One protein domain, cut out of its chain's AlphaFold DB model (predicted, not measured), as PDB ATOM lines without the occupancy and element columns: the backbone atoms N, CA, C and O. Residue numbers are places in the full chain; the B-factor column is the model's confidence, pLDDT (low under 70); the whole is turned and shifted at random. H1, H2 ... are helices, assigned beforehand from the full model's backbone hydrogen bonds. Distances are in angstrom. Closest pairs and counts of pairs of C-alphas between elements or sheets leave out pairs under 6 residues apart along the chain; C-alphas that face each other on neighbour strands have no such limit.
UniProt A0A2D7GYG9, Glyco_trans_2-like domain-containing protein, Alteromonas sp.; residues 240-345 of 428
ATOM      1  N   GLU A 240     120.258 110.328  78.543       89.88
ATOM      2  CA  GLU A 240     119.140 110.756  79.393       89.88
ATOM      3  C   GLU A 240     117.953 109.784  79.337       89.88
ATOM      4  O   GLU A 240     117.355 109.470  80.363       89.88
ATOM      5  N   SER A 241     117.660 109.227  78.158       91.06
ATOM      6  CA  SER A 241     116.605 108.221  78.002       91.06
ATOM      7  C   SER A 241     116.886 106.954  78.821       91.06
ATOM      8  O   SER A 241     116.005 106.479  79.533       91.06
ATOM      9  N   THR A 242     118.119 106.437  78.785       92.75
ATOM     10  CA  THR A 242     118.518 105.255  79.578       92.75
ATOM     11  C   THR A 242     118.544 105.530  81.083       92.75
ATOM     12  O   THR A 242     118.282 104.626  81.868       92.75
ATOM     13  N   ARG A 243     118.745 106.785  81.509       92.94
ATOM     14  CA  ARG A 243     118.641 107.174  82.925       92.94
ATOM     15  C   ARG A 243     117.237 106.976  83.490       92.94
ATOM     16  O   ARG A 243     117.098 106.639  84.660       92.94
ATOM     17  N   LEU A 244     116.221 107.264  82.676       93.69
ATOM     18  CA  LEU A 244     114.819 107.367  83.084       93.69
ATOM     19  C   LEU A 244     113.995 106.117  82.744       93.69
ATOM     20  O   LEU A 244     112.939 105.916  83.334       93.69
ATOM     21  N   SER A 245     114.445 105.297  81.793       94.69
ATOM     22  CA  SER A 245     113.658 104.207  81.210       94.69
ATOM     23  C   SER A 245     114.429 102.891  81.184       94.69
ATOM     24  O   SER A 245     115.489 102.773  80.554       94.69
ATOM     25  N   LEU A 246     113.868 101.854  81.812       94.62
ATOM     26  CA  LEU A 246     114.443 100.510  81.748       94.62
ATOM     27  C   LEU A 246     114.206  99.861  80.380       94.62
ATOM     28  O   LEU A 246     115.046  99.074  79.935       94.62
ATOM     29  N   GLN A 247     113.132 100.212  79.668       93.81
ATOM     30  CA  GLN A 247     112.954  99.788  78.276       93.81
ATOM     31  C   GLN A 247     114.026 100.390  77.354       93.81
ATOM     32  O   GLN A 247     114.635  99.667  76.557       93.81
ATOM     33  N   ALA A 248     114.325 101.687  77.493       93.94
ATOM     34  CA  ALA A 248     115.415 102.321  76.750       93.94
ATOM     35  C   ALA A 248     116.773 101.696  77.100       93.94
ATOM     36  O   ALA A 248     117.573 101.409  76.207       93.94
ATOM     37  N   THR A 249     117.003 101.413  78.385       94.69
ATOM     38  CA  THR A 249     118.196 100.704  78.869       94.69
ATOM     39  C   THR A 249     118.328  99.328  78.227       94.69
ATOM     40  O   THR A 249     119.368  99.016  77.648       94.69
ATOM     41  N   LYS A 250     117.263  98.515  78.236       93.75
ATOM     42  CA  LYS A 250     117.240  97.183  77.615       93.75
ATOM     43  C   LYS A 250     117.607  97.244  76.132       93.75
ATOM     44  O   LYS A 250     118.442  96.457  75.684       93.75
ATOM     45  N   ARG A 251     117.043  98.205  75.389       92.94
ATOM     46  CA  ARG A 251     117.382  98.442  73.979       92.94
ATOM     47  C   ARG A 251     118.855  98.816  73.808       92.94
ATOM     48  O   ARG A 251     119.554  98.158  73.041       92.94
ATOM     49  N   SER A 252     119.347  99.806  74.554       94.19
ATOM     50  CA  SER A 252     120.745 100.256  74.476       94.19
ATOM     51  C   SER A 252     121.736  99.129  74.787       94.19
ATOM     52  O   SER A 252     122.744  98.969  74.098       94.19
ATOM     53  N   LEU A 253     121.434  98.297  75.789       95.44
ATOM     54  CA  LEU A 253     122.254  97.139  76.137       95.44
ATOM     55  C   LEU A 253     122.224  96.057  75.056       95.44
ATOM     56  O   LEU A 253     123.264  95.460  74.808       95.44
ATOM     57  N   SER A 254     121.089  95.813  74.391       94.25
ATOM     58  CA  SER A 254     121.037  94.871  73.259       94.25
ATOM     59  C   SER A 254     121.794  95.356  72.021       94.25
ATOM     60  O   SER A 254     122.274  94.536  71.246       94.25
ATOM     61  N   GLU A 255     121.938  96.675  71.847       93.00
ATOM     62  CA  GLU A 255     122.777  97.252  70.789       93.00
ATOM     63  C   GLU A 255     124.276  97.169  71.135       93.00
ATOM     64  O   GLU A 255     125.112  97.227  70.239       93.00
ATOM     65  N   THR A 256     124.624  97.027  72.420       94.50
ATOM     66  CA  THR A 256     126.017  97.050  72.910       94.50
ATOM     67  C   THR A 256     126.573  95.658  73.212       94.50
ATOM     68  O   THR A 256     127.749  95.395  72.974       94.50
ATOM     69  N   TYR A 257     125.748  94.751  73.735       94.75
ATOM     70  CA  TYR A 257     126.161  93.422  74.175       94.75
ATOM     71  C   TYR A 257     125.348  92.329  73.493       94.75
ATOM     72  O   TYR A 257     124.119  92.357  73.494       94.75
ATOM     73  N   SER A 258     126.038  91.279  73.047       91.56
ATOM     74  CA  SER A 258     125.401  90.038  72.591       91.56
ATOM     75  C   SER A 258     124.657  89.306  73.717       91.56
ATOM     76  O   SER A 258     123.668  88.625  73.459       91.56
ATOM     77  N   ASN A 259     125.101  89.462  74.972       93.38
ATOM     78  CA  ASN A 259     124.450  88.914  76.163       93.38
ATOM     79  C   ASN A 259     124.299  89.984  77.257       93.38
ATOM     80  O   ASN A 259     125.056  90.032  78.229       93.38
ATOM     81  N   SER A 260     123.289  90.844  77.113       94.44
ATOM     82  CA  SER A 260     122.992  91.914  78.076       94.44
ATOM     83  C   SER A 260     122.686  91.400  79.488       94.44
ATOM     84  O   SER A 260     123.006  92.069  80.469       94.44
ATOM     85  N   LYS A 261     122.132  90.187  79.627       93.81
ATOM     86  CA  LYS A 261     121.848  89.572  80.935       93.81
ATOM     87  C   LYS A 261     123.127  89.262  81.712       93.81
ATOM     88  O   LYS A 261     123.169  89.470  82.921       93.81
ATOM     89  N   GLN A 262     124.168  88.781  81.031       95.56
ATOM     90  CA  GLN A 262     125.465  88.541  81.663       95.56
ATOM     91  C   GLN A 262     126.079  89.844  82.185       95.56
ATOM     92  O   GLN A 262     126.574  89.862  83.308       95.56
ATOM     93  N   TYR A 263     125.992  90.929  81.408       95.88
ATOM     94  CA  TYR A 263     126.447  92.248  81.848       95.88
ATOM     95  C   TYR A 263     125.666  92.746  83.072       95.88
ATOM     96  O   TYR A 263     126.269  93.094  84.082       95.88
ATOM     97  N   LEU A 264     124.330  92.690  83.041       95.75
ATOM     98  CA  LEU A 264     123.491  93.098  84.175       95.75
ATOM     99  C   LEU A 264     123.804  92.307  85.456       95.75
ATOM    100  O   LEU A 264     123.799  92.865  86.550       95.75
ATOM    101  N   ASN A 265     124.119  91.018  85.331       96.44
ATOM    102  CA  ASN A 265     124.520  90.183  86.466       96.44
ATOM    103  C   ASN A 265     125.922  90.513  87.010       96.44
ATOM    104  O   ASN A 265     126.260  90.056  88.098       96.44
ATOM    105  N   SER A 266     126.735  91.266  86.263       95.81
ATOM    106  CA  SER A 266     128.088  91.676  86.663       95.81
ATOM    107  C   SER A 266     128.148  93.022  87.395       95.81
ATOM    108  O   SER A 266     129.213  93.390  87.889       95.81
ATOM    109  N   LEU A 267     127.022  93.741  87.476       97.50
ATOM    110  CA  LEU A 267     126.915  95.005  88.209       97.50
ATOM    111  C   LEU A 267     127.177  94.809  89.713       97.50
ATOM    112  O   LEU A 267     127.001  93.710  90.241       97.50
ATOM    113  N   ILE A 268     127.535  95.895  90.414       96.81
ATOM    114  CA  ILE A 268     127.766  95.912  91.876       96.81
ATOM    115  C   ILE A 268     126.603  95.258  92.635       96.81
ATOM    116  O   ILE A 268     126.826  94.456  93.546       96.81
ATOM    117  N   ILE A 269     125.368  95.574  92.235       97.31
ATOM    118  CA  ILE A 269     124.166  94.842  92.633       97.31
ATOM    119  C   ILE A 269     123.672  94.068  91.402       97.31
ATOM    120  O   ILE A 269     123.114  94.685  90.489       97.31
ATOM    121  N   PRO A 270     123.860  92.736  91.348       96.81
ATOM    122  CA  PRO A 270     123.464  91.931  90.198       96.81
ATOM    123  C   PRO A 270     121.998  92.152  89.806       96.81
ATOM    124  O   PRO A 270     121.088  91.974  90.614       96.81
ATOM    125  N   GLY A 271     121.773  92.538  88.550       93.81
ATOM    126  CA  GLY A 271     120.444  92.788  87.991       93.81
ATOM    127  C   GLY A 271     119.865  94.187  88.243       93.81
ATOM    128  O   GLY A 271     118.816  94.494  87.678       93.81
ATOM    129  N   LEU A 272     120.528  95.055  89.019       95.00
ATOM    130  CA  LEU A 272     120.074  96.426  89.285       95.00
ATOM    131  C   LEU A 272     120.529  97.400  88.182       95.00
ATOM    132  O   LEU A 272     121.295  98.328  88.413       95.00
ATOM    133  N   GLY A 273     120.077  97.181  86.950       90.81
ATOM    134  CA  GLY A 273     120.410  98.044  85.812       90.81
ATOM    135  C   GLY A 273     119.551  99.308  85.746       90.81
ATOM    136  O   GLY A 273     118.731  99.417  84.838       90.81
ATOM    137  N   VAL A 274     119.703 100.226  86.705       91.94
ATOM    138  CA  VAL A 274     118.899 101.460  86.805       91.94
ATOM    139  C   VAL A 274     119.777 102.705  86.928       91.94
ATOM    140  O   VAL A 274     120.854 102.655  87.527       91.94
ATOM    141  N   GLY A 275     119.292 103.830  86.397       93.06
ATOM    142  CA  GLY A 275     119.987 105.114  86.476       93.06
ATOM    143  C   GLY A 275     121.313 105.133  85.710       93.06
ATOM    144  O   GLY A 275     121.505 104.383  84.759       93.06
ATOM    145  N   HIS A 276     122.231 106.012  86.108       94.38
ATOM    146  CA  HIS A 276     123.585 106.110  85.543       94.38
ATOM    147  C   HIS A 276     124.643 105.625  86.519       94.38
ATOM    148  O   HIS A 276     125.609 104.974  86.115       94.38
ATOM    149  N   THR A 277     124.454 105.921  87.804       96.38
ATOM    150  CA  THR A 277     125.467 105.688  88.834       96.38
ATOM    151  C   THR A 277     125.831 104.204  88.932       96.38
ATOM    152  O   THR A 277     127.016 103.874  88.966       96.38
ATOM    153  N   MET A 278     124.848 103.296  88.891       97.00
ATOM    154  CA  MET A 278     125.101 101.855  89.027       97.00
ATOM    155  C   MET A 278     125.924 101.285  87.861       97.00
ATOM    156  O   MET A 278     126.857 100.512  88.087       97.00
ATOM    157  N   PHE A 279     125.623 101.695  86.625       96.94
ATOM    158  CA  PHE A 279     126.378 101.278  85.440       96.94
ATOM    159  C   PHE A 279     127.808 101.814  85.478       96.94
ATOM    160  O   PHE A 279     128.758 101.036  85.443       96.94
ATOM    161  N   ILE A 280     127.967 103.131  85.643       97.25
ATOM    162  CA  ILE A 280     129.279 103.787  85.594       97.25
ATOM    163  C   ILE A 280     130.194 103.282  86.716       97.25
ATOM    164  O   ILE A 280     131.355 102.970  86.459       97.25
ATOM    165  N   ALA A 281     129.686 103.136  87.944       97.62
ATOM    166  CA  ALA A 281     130.473 102.611  89.058       97.62
ATOM    167  C   ALA A 281     130.909 101.150  88.838       97.62
ATOM    168  O   ALA A 281     132.055 100.790  89.121       97.62
ATOM    169  N   SER A 282     130.020 100.309  88.299       97.81
ATOM    170  CA  SER A 282     130.337  98.908  87.981       97.81
ATOM    171  C   SER A 282     131.377  98.799  86.859       97.81
ATOM    172  O   SER A 282     132.298  97.976  86.925       97.81
ATOM    173  N   ASP A 283     131.276  99.668  85.853       97.19
ATOM    174  CA  ASP A 283     132.236  99.745  84.756       97.19
ATOM    175  C   ASP A 283     133.601 100.250  85.262       97.19
ATOM    176  O   ASP A 283     134.633  99.687  84.891       97.19
ATOM    177  N   TYR A 284     133.639 101.219  86.186       97.56
ATOM    178  CA  TYR A 284     134.881 101.661  86.837       97.56
ATOM    179  C   TYR A 284     135.588 100.522  87.575       97.56
ATOM    180  O   TYR A 284     136.781 100.319  87.353       97.56
ATOM    181  N   LEU A 285     134.873  99.718  88.370       96.94
ATOM    182  CA  LEU A 285     135.458  98.539  89.028       96.94
ATOM    183  C   LEU A 285     136.048  97.545  88.018       96.94
ATOM    184  O   LEU A 285     137.095  96.939  88.256       96.94
ATOM    185  N   THR A 286     135.387  97.368  86.874       95.75
ATOM    186  CA  THR A 286     135.864  96.486  85.800       95.75
ATOM    187  C   THR A 286     137.113  97.043  85.116       95.75
ATOM    188  O   THR A 286     138.035  96.287  84.798       95.75
ATOM    189  N   ILE A 287     137.183  98.361  84.927       96.88
ATOM    190  CA  ILE A 287     138.355  99.055  84.380       96.88
ATOM    191  C   ILE A 287     139.530  98.981  85.361       96.88
ATOM    192  O   ILE A 287     140.643  98.673  84.940       96.88
ATOM    193  N   GLN A 288     139.306  99.176  86.664       95.88
ATOM    194  CA  GLN A 288     140.357  99.093  87.686       95.88
ATOM    195  C   GLN A 288     141.046  97.727  87.720       95.88
ATOM    196  O   GLN A 288     142.264  97.654  87.869       95.88
ATOM    197  N   LYS A 289     140.300  96.638  87.496       94.38
ATOM    198  CA  LYS A 289     140.877  95.285  87.381       94.38
ATOM    199  C   LYS A 289     141.846  95.147  86.199       94.38
ATOM    200  O   LYS A 289     142.777  94.352  86.271       94.38
ATOM    201  N   GLN A 290     141.634  95.908  85.126       93.75
ATOM    202  CA  GLN A 290     142.495  95.924  83.936       93.75
ATOM    203  C   GLN A 290     143.620  96.968  84.033       93.75
ATOM    204  O   GLN A 290     144.664  96.813  83.398       93.75
ATOM    205  N   LEU A 291     143.435  98.003  84.856       92.00
ATOM    206  CA  LEU A 291     144.399  99.070  85.131       92.00
ATOM    207  C   LEU A 291     144.793  99.113  86.622       92.00
ATOM    208  O   LEU A 291     144.617 100.147  87.267       92.00
ATOM    209  N   PRO A 292     145.378  98.037  87.189       83.62
ATOM    210  CA  PRO A 292     145.756  98.012  88.605       83.62
ATOM    211  C   PRO A 292     146.966  98.909  88.918       83.62
ATOM    212  O   PRO A 292     147.322  99.096  90.076       83.62
ATOM    213  N   ARG A 293     147.646  99.426  87.886       84.50
ATOM    214  CA  ARG A 293     148.805 100.320  87.990       84.50
ATOM    215  C   ARG A 293     148.477 101.660  87.331       84.50
ATOM    216  O   ARG A 293     147.849 101.686  86.273       84.50
ATOM    217  N   GLY A 294     148.984 102.747  87.904       87.94
ATOM    218  CA  GLY A 294     148.745 104.116  87.437       87.94
ATOM    219  C   GLY A 294     147.923 104.921  88.440       87.94
ATOM    220  O   GLY A 294     147.697 104.469  89.561       87.94
ATOM    221  N   ASN A 295     147.491 106.121  88.048       94.00
ATOM    222  CA  ASN A 295     146.787 107.026  88.960       94.00
ATOM    223  C   ASN A 295     145.448 106.451  89.445       94.00
ATOM    224  O   ASN A 295     145.048 106.710  90.577       94.00
ATOM    225  N   LEU A 296     144.762 105.668  88.603       95.06
ATOM    226  CA  LEU A 296     143.441 105.107  88.897       95.06
ATOM    227  C   LEU A 296     143.478 104.057  90.018       95.06
ATOM    228  O   LEU A 296     142.520 103.943  90.778       95.06
ATOM    229  N   GLY A 297     144.579 103.311  90.141       92.56
ATOM    230  CA  GLY A 297     144.745 102.282  91.172       92.56
ATOM    231  C   GLY A 297     144.905 102.833  92.595       92.56
ATOM    232  O   GLY A 297     144.875 102.059  93.542       92.56
ATOM    233  N   ASN A 298     145.063 104.152  92.754       93.88
ATOM    234  CA  ASN A 298     145.245 104.803  94.057       93.88
ATOM    235  C   ASN A 298     143.922 105.144  94.768       93.88
ATOM    236  O   ASN A 298     143.948 105.702  95.863       93.88
ATOM    237  N   TYR A 299     142.780 104.880  94.131       95.44
ATOM    238  CA  TYR A 299     141.459 105.268  94.617       95.44
ATOM    239  C   TYR A 299     140.505 104.081  94.549       95.44
ATOM    240  O   TYR A 299     140.645 103.217  93.689       95.44
ATOM    241  N   GLU A 300     139.515 104.047  95.432       94.56
ATOM    242  CA  GLU A 300     138.541 102.957  95.506       94.56
ATOM    243  C   GLU A 300     137.136 103.466  95.212       94.56
ATOM    244  O   GLU A 300     136.791 104.598  95.563       94.56
ATOM    245  N   VAL A 301     136.324 102.616  94.576       97.06
ATOM    246  CA  VAL A 301     134.911 102.920  94.364       97.06
ATOM    247  C   VAL A 301     134.160 102.807  95.685       97.06
ATOM    248  O   VAL A 301     134.116 101.733  96.286       97.06
ATOM    249  N   ASN A 302     133.521 103.889  96.120       96.81
ATOM    250  CA  ASN A 302     132.738 103.866  97.348       96.81
ATOM    251  C   ASN A 302     131.337 103.277  97.115       96.81
ATOM    252  O   ASN A 302     130.414 103.954  96.657       96.81
ATOM    253  N   ILE A 303     131.174 102.000  97.453       96.81
ATOM    254  CA  ILE A 303     129.947 101.242  97.180       96.81
ATOM    255  C   ILE A 303     128.728 101.803  97.926       96.81
ATOM    256  O   ILE A 303     127.641 101.872  97.351       96.81
ATOM    257  N   ALA A 304     128.890 102.250  99.173       97.44
ATOM    258  CA  ALA A 304     127.788 102.816  99.948       97.44
ATOM    259  C   ALA A 304     127.262 104.122  99.328       97.44
ATOM    260  O   ALA A 304     126.048 104.295  99.186       97.44
ATOM    261  N   ALA A 305     128.167 105.005  98.888       97.75
ATOM    262  CA  ALA A 305     127.804 106.237  98.190       97.75
ATOM    263  C   ALA A 305     127.118 105.956  96.843       97.75
ATOM    264  O   ALA A 305     126.076 106.543  96.545       97.75
ATOM    265  N   VAL A 306     127.645 104.998  96.066       97.88
ATOM    266  CA  VAL A 306     127.036 104.535  94.806       97.88
ATOM    267  C   VAL A 306     125.595 104.085  95.035       97.88
ATOM    268  O   VAL A 306     124.690 104.563  94.357       97.88
ATOM    269  N   ILE A 307     125.353 103.217  96.019       97.25
ATOM    270  CA  ILE A 307     124.004 102.708  96.304       97.25
ATOM    271  C   ILE A 307     123.075 103.839  96.778       97.25
ATOM    272  O   ILE A 307     121.900 103.863  96.405       97.25
ATOM    273  N   GLY A 308     123.594 104.813  97.535       97.19
ATOM    274  CA  GLY A 308     122.856 106.016  97.929       97.19
ATOM    275  C   GLY A 308     122.379 106.837  96.728       97.19
ATOM    276  O   GLY A 308     121.195 107.178  96.642       97.19
ATOM    277  N   TRP A 309     123.264 107.099  95.762       97.31
ATOM    278  CA  TRP A 309     122.907 107.811  94.530       97.31
ATOM    279  C   TRP A 309     121.989 106.996  93.626       97.31
ATOM    280  O   TRP A 309     121.014 107.543  93.117       97.31
ATOM    281  N   THR A 310     122.226 105.691  93.477       96.88
ATOM    282  CA  THR A 310     121.327 104.801  92.727       96.88
ATOM    283  C   THR A 310     119.911 104.849  93.297       96.88
ATOM    284  O   THR A 310     118.960 105.005  92.535       96.88
ATOM    285  N   LYS A 311     119.750 104.816  94.627       96.00
ATOM    286  CA  LYS A 311     118.431 104.940  95.266       96.00
ATOM    287  C   LYS A 311     117.754 106.280  94.958       96.00
ATOM    288  O   LYS A 311     116.549 106.308  94.750       96.00
ATOM    289  N   ILE A 312     118.509 107.376  94.900       95.12
ATOM    290  CA  ILE A 312     117.982 108.691  94.503       95.12
ATOM    291  C   ILE A 312     117.561 108.716  93.028       95.12
ATOM    292  O   ILE A 312     116.543 109.317  92.694       95.12
ATOM    293  N   GLU A 313     118.349 108.112  92.140       95.31
ATOM    294  CA  GLU A 313     118.047 108.049  90.706       95.31
ATOM    295  C   GLU A 313     116.797 107.205  90.426       95.31
ATOM    296  O   GLU A 313     116.007 107.563  89.551       95.31
ATOM    297  N   MET A 314     116.578 106.141  91.208       95.50
ATOM    298  CA  MET A 314     115.390 105.283  91.133       95.50
ATOM    299  C   MET A 314     114.073 106.056  91.288       95.50
ATOM    300  O   MET A 314     113.099 105.723  90.616       95.50
ATOM    301  N   ASP A 315     114.053 107.134  92.080       94.00
ATOM    302  CA  ASP A 315     112.860 107.975  92.269       94.00
ATOM    303  C   ASP A 315     112.441 108.729  90.992       94.00
ATOM    304  O   ASP A 315     111.342 109.273  90.920       94.00
ATOM    305  N   SER A 316     113.321 108.797  89.984       92.56
ATOM    306  CA  SER A 316     113.057 109.466  88.703       92.56
ATOM    307  C   SER A 316     112.702 108.499  87.570       92.56
ATOM    308  O   SER A 316     112.491 108.951  86.447       92.56
ATOM    309  N   ILE A 317     112.672 107.187  87.820       94.94
ATOM    310  CA  ILE A 317     112.402 106.185  86.783       94.94
ATOM    311  C   ILE A 317     110.947 106.282  86.313       94.94
ATOM    312  O   ILE A 317     110.009 106.170  87.102       94.94
ATOM    313  N   ALA A 318     110.771 106.462  85.006       93.69
ATOM    314  CA  ALA A 318     109.476 106.587  84.348       93.69
ATOM    315  C   ALA A 318     108.847 105.222  84.015       93.69
ATOM    316  O   ALA A 318     107.626 105.081  84.061       93.69
ATOM    317  N   ASP A 319     109.661 104.206  83.709       94.88
ATOM    318  CA  ASP A 319     109.209 102.829  83.483       94.88
ATOM    319  C   ASP A 319     110.207 101.795  84.018       94.88
ATOM    320  O   ASP A 319     111.419 101.958  83.902       94.88
ATOM    321  N   TRP A 320     109.682 100.699  84.572       94.62
ATOM    322  CA  TRP A 320     110.459  99.653  85.253       94.62
ATOM    323  C   TRP A 320     110.722  98.401  84.392       94.62
ATOM    324  O   TRP A 320     111.181  97.363  84.883       94.62
ATOM    325  N   GLY A 321     110.478  98.493  83.082       90.94
ATOM    326  CA  GLY A 321     110.684  97.383  82.156       90.94
ATOM    327  C   GLY A 321     109.773  96.182  82.447       90.94
ATOM    328  O   GLY A 321     108.565  96.331  82.604       90.94
ATOM    329  N   ASP A 322     110.361  94.981  82.501       90.38
ATOM    330  CA  ASP A 322     109.629  93.711  82.652       90.38
ATOM    331  C   ASP A 322     109.338  93.331  84.122       90.38
ATOM    332  O   ASP A 322     108.671  92.328  84.391       90.38
ATOM    333  N   LYS A 323     109.886  94.073  85.092       93.62
ATOM    334  CA  LYS A 323     109.749  93.804  86.533       93.62
ATOM    335  C   LYS A 323     109.065  94.984  87.227       93.62
ATOM    336  O   LYS A 323     109.246  96.121  86.805       93.62
ATOM    337  N   PRO A 324     108.294  94.747  88.298       94.62
ATOM    338  CA  PRO A 324     107.698  95.834  89.068       94.62
ATOM    339  C   PRO A 324     108.765  96.594  89.868       94.62
ATOM    340  O   PRO A 324     109.784  96.018  90.243       94.62
ATOM    341  N   ALA A 325     108.503  97.863  90.193       95.56
ATOM    342  CA  ALA A 325     109.437  98.724  90.927       95.56
ATOM    343  C   ALA A 325     109.966  98.082  92.223       95.56
ATOM    344  O   ALA A 325     111.172  98.103  92.469       95.56
ATOM    345  N   PHE A 326     109.082  97.457  93.015       95.88
ATOM    346  CA  PHE A 326     109.440  96.861  94.308       95.88
ATOM    347  C   PHE A 326     110.564  95.824  94.196       95.88
ATOM    348  O   PHE A 326     111.417  95.779  95.068       95.88
ATOM    349  N   TYR A 327     110.654  95.084  93.082       96.06
ATOM    350  CA  TYR A 327     111.733  94.118  92.857       96.06
ATOM    351  C   TYR A 327     113.121  94.772  92.957       96.06
ATOM    352  O   TYR A 327     114.039  94.204  93.538       96.06
ATOM    353  N   TYR A 328     113.282  95.974  92.400       96.56
ATOM    354  CA  TYR A 328     114.560  96.685  92.412       96.56
ATOM    355  C   TYR A 328     114.834  97.352  93.761       96.56
ATOM    356  O   TYR A 328     115.981  97.371  94.205       96.56
ATOM    357  N   TYR A 329     113.798  97.866  94.432       96.56
ATOM    358  CA  TYR A 329     113.939  98.395  95.791       96.56
ATOM    359  C   TYR A 329     114.325  97.286  96.781       96.56
ATOM    360  O   TYR A 329     115.256  97.490  97.557       96.56
ATOM    361  N   ASP A 330     113.735  96.091  96.676       96.69
ATOM    362  CA  ASP A 330     114.088  94.925  97.495       96.69
ATOM    363  C   ASP A 330     115.559  94.511  97.299       96.69
ATOM    364  O   ASP A 330     116.249  94.185  98.266       96.69
ATOM    365  N   LEU A 331     116.081  94.568  96.061       96.31
ATOM    366  CA  LEU A 331     117.504  94.311  95.785       96.31
ATOM    367  C   LEU A 331     118.416  95.308  96.511       96.31
ATOM    368  O   LEU A 331     119.430  94.909  97.093       96.31
ATOM    369  N   VAL A 332     118.061  96.596  96.482       96.81
ATOM    370  CA  VAL A 332     118.802  97.648  97.189       96.81
ATOM    371  C   VAL A 332     118.734  97.426  98.698       96.81
ATOM    372  O   VAL A 332     119.771  97.441  99.356       96.81
ATOM    373  N   GLU A 333     117.550  97.168  99.253       96.19
ATOM    374  CA  GLU A 333     117.361  96.946 100.691       96.19
ATOM    375  C   GLU A 333     118.122  95.716 101.192       96.19
ATOM    376  O   GLU A 333     118.824  95.792 102.204       96.19
ATOM    377  N   HIS A 334     118.073  94.613 100.444       95.19
ATOM    378  CA  HIS A 334     118.860  93.422 100.740       95.19
ATOM    379  C   HIS A 334     120.362  93.732 100.767       95.19
ATOM    380  O   HIS A 334     121.085  93.258 101.648       95.19
ATOM    381  N   TYR A 335     120.856  94.557  99.841       93.94
ATOM    382  CA  TYR A 335     122.258  94.961  99.843       93.94
ATOM    383  C   TYR A 335     122.602  95.852 101.041       93.94
ATOM    384  O   TYR A 335     123.551  95.544 101.761       93.94
ATOM    385  N   CYS A 336     121.795  96.880 101.309       95.44
ATOM    386  CA  CYS A 336     121.985  97.796 102.432       95.44
ATOM    387  C   CYS A 336     121.914  97.101 103.803       95.44
ATOM    388  O   CYS A 336     122.540  97.571 104.749       95.44
ATOM    389  N   SER A 337     121.197  95.976 103.928       95.62
ATOM    390  CA  SER A 337     121.129  95.190 105.176       95.62
ATOM    391  C   SER A 337     122.480  94.628 105.639       95.62
ATOM    392  O   SER A 337     122.617  94.215 106.788       95.62
ATOM    393  N   ARG A 338     123.480  94.623 104.747       95.19
ATOM    394  CA  ARG A 338     124.833  94.109 104.989       95.19
ATOM    395  C   ARG A 338     125.862  95.213 105.236       95.19
ATOM    396  O   ARG A 338     127.034  94.894 105.402       95.19
ATOM    397  N   PHE A 339     125.447  96.480 105.239       97.00
ATOM    398  CA  PHE A 339     126.351  97.595 105.497       97.00
ATOM    399  C   PHE A 339     126.896  97.558 106.921       97.00
ATOM    400  O   PHE A 339     126.175  97.317 107.892       97.00
ATOM    401  N   THR A 340     128.180  97.868 107.036       97.44
ATOM    402  CA  THR A 340     128.807  98.267 108.293       97.44
ATOM    403  C   THR A 340     128.204  99.585 108.807       97.44
ATOM    404  O   THR A 340     127.575 100.322 108.040       97.44
ATOM    405  N   PRO A 341     128.392  99.934 110.096       97.38
ATOM    406  CA  PRO A 341     127.937 101.220 110.623       97.38
ATOM    407  C   PRO A 341     128.454 102.429 109.826       97.38
ATOM    408  O   PRO A 341     127.682 103.347 109.555       97.38
ATOM    409  N   ASP A 342     129.713 102.403 109.383       96.69
ATOM    410  CA  ASP A 342     130.323 103.501 108.622       96.69
ATOM    411  C   ASP A 342     129.743 103.615 107.205       96.69
ATOM    412  O   ASP A 342     129.398 104.709 106.755       96.69
ATOM    413  N   GLU A 343     129.557 102.487 106.514       97.25
ATOM    414  CA  GLU A 343     128.878 102.457 105.211       97.25
ATOM    415  C   GLU A 343     127.436 102.946 105.324       97.25
ATOM    416  O   GLU A 343     126.955 103.675 104.457       97.25
ATOM    417  N   LYS A 344     126.742 102.583 106.407       96.88
ATOM    418  CA  LYS A 344     125.374 103.029 106.658       96.88
ATOM    419  C   LYS A 344     125.306 104.542 106.868       96.88
ATOM    420  O   LYS A 344     124.461 105.186 106.246       96.88
ATOM    421  N   LEU A 345     126.208 105.102 107.676       96.81
ATOM    422  CA  LEU A 345     126.324 106.550 107.876       96.81
ATOM    423  C   LEU A 345     126.566 107.276 106.551       96.81
ATOM    424  O   LEU A 345     125.887 108.258 106.251       96.81
TER     425      LEU A 345
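What this domain is: This is residues 240 to 345 of the 428 residues of the protein "Glyco_trans_2-like domain-containing protein" of Alteromonas sp. (UniProt A0A2D7GYG9). Two long helices, H4 and H6, run opposite ways at a shallow tilt and meet where residues 277 to 281 of H4 pack on residues 306 to 310 of H6; from there they spread apart toward the open end, where the short H5 lies near the end of H4, between the two along the chain. H7 folds back side by side with H6, H8 lies near the start of H6, and the chain of helices H1, H2 and H3 turns from corner to corner. The 106 printed residues have eight named helices, H1 to H8 in order, and no named strand: all helix. The whole is compact, with a radius of gyration of the C-alphas of 14.3 A and spans of 38 by 34 by 22 A.

How they stand to each other: Start at H4, residues 277 to 290: its residues 277 to 281 alone touch residues 306 to 310 of H6, residues 303 to 314. Their closest C-alphas, of Thr 277 and Thr 310, are 5.8 A apart; the helices run opposite ways at a shallow tilt of 34 degrees, only just short of steep. H5, residues 295 to 298, is close to H4 but not clearly touching, C-alphas 288 and 297 being 6.4 A apart. H6 forms a hairpin with H7, residues 325 to 336; they only just touch, with 3 pairs of C-alphas within 8 A, the closest being Ile 307 and Val 332 at 7.3 A. H8, residues 341 to 345, is close to H6 but not clearly touching, C-alphas 304 and 343 being 5.4 A apart. H2, residues 246 to 256, touches H1, residues 240 to 244, only at the corner, with closest C-alphas 242 and 249 at 4.6 A. H2 and H3, residues 260 to 265, only just touch, with 3 pairs of C-alphas within 8 A, only at the corner; the closest are C-alphas 253 and 260, 5.6 A apart. H3 and H4 are near each other. Every O i to N i+4 pair is within hydrogen-bond range in H1, H2, H3, H6, H7 and H8; H4 has 9 of 10, and H5 is too short for such a pair.

Where its parts are: Find C-alpha 277 at (125.467, 105.688, 88.834); from there H4 runs 20.2 A to C-alpha 290. H7 measures 17.0 A, H6 16.3 A and H2 15.0 A. H1 begins at C-alpha 240, (119.140, 110.756, 79.393), and H8 ends at C-alpha 345, (126.324, 106.550, 107.876).

The domain as a whole: Look to C-alphas 294 and 324, the two farthest apart, at 41.9 A. Residues 266 to 276 form the long link, H3 to H4. The printed part has no cut, and no printed residue is under 70 in pLDDT.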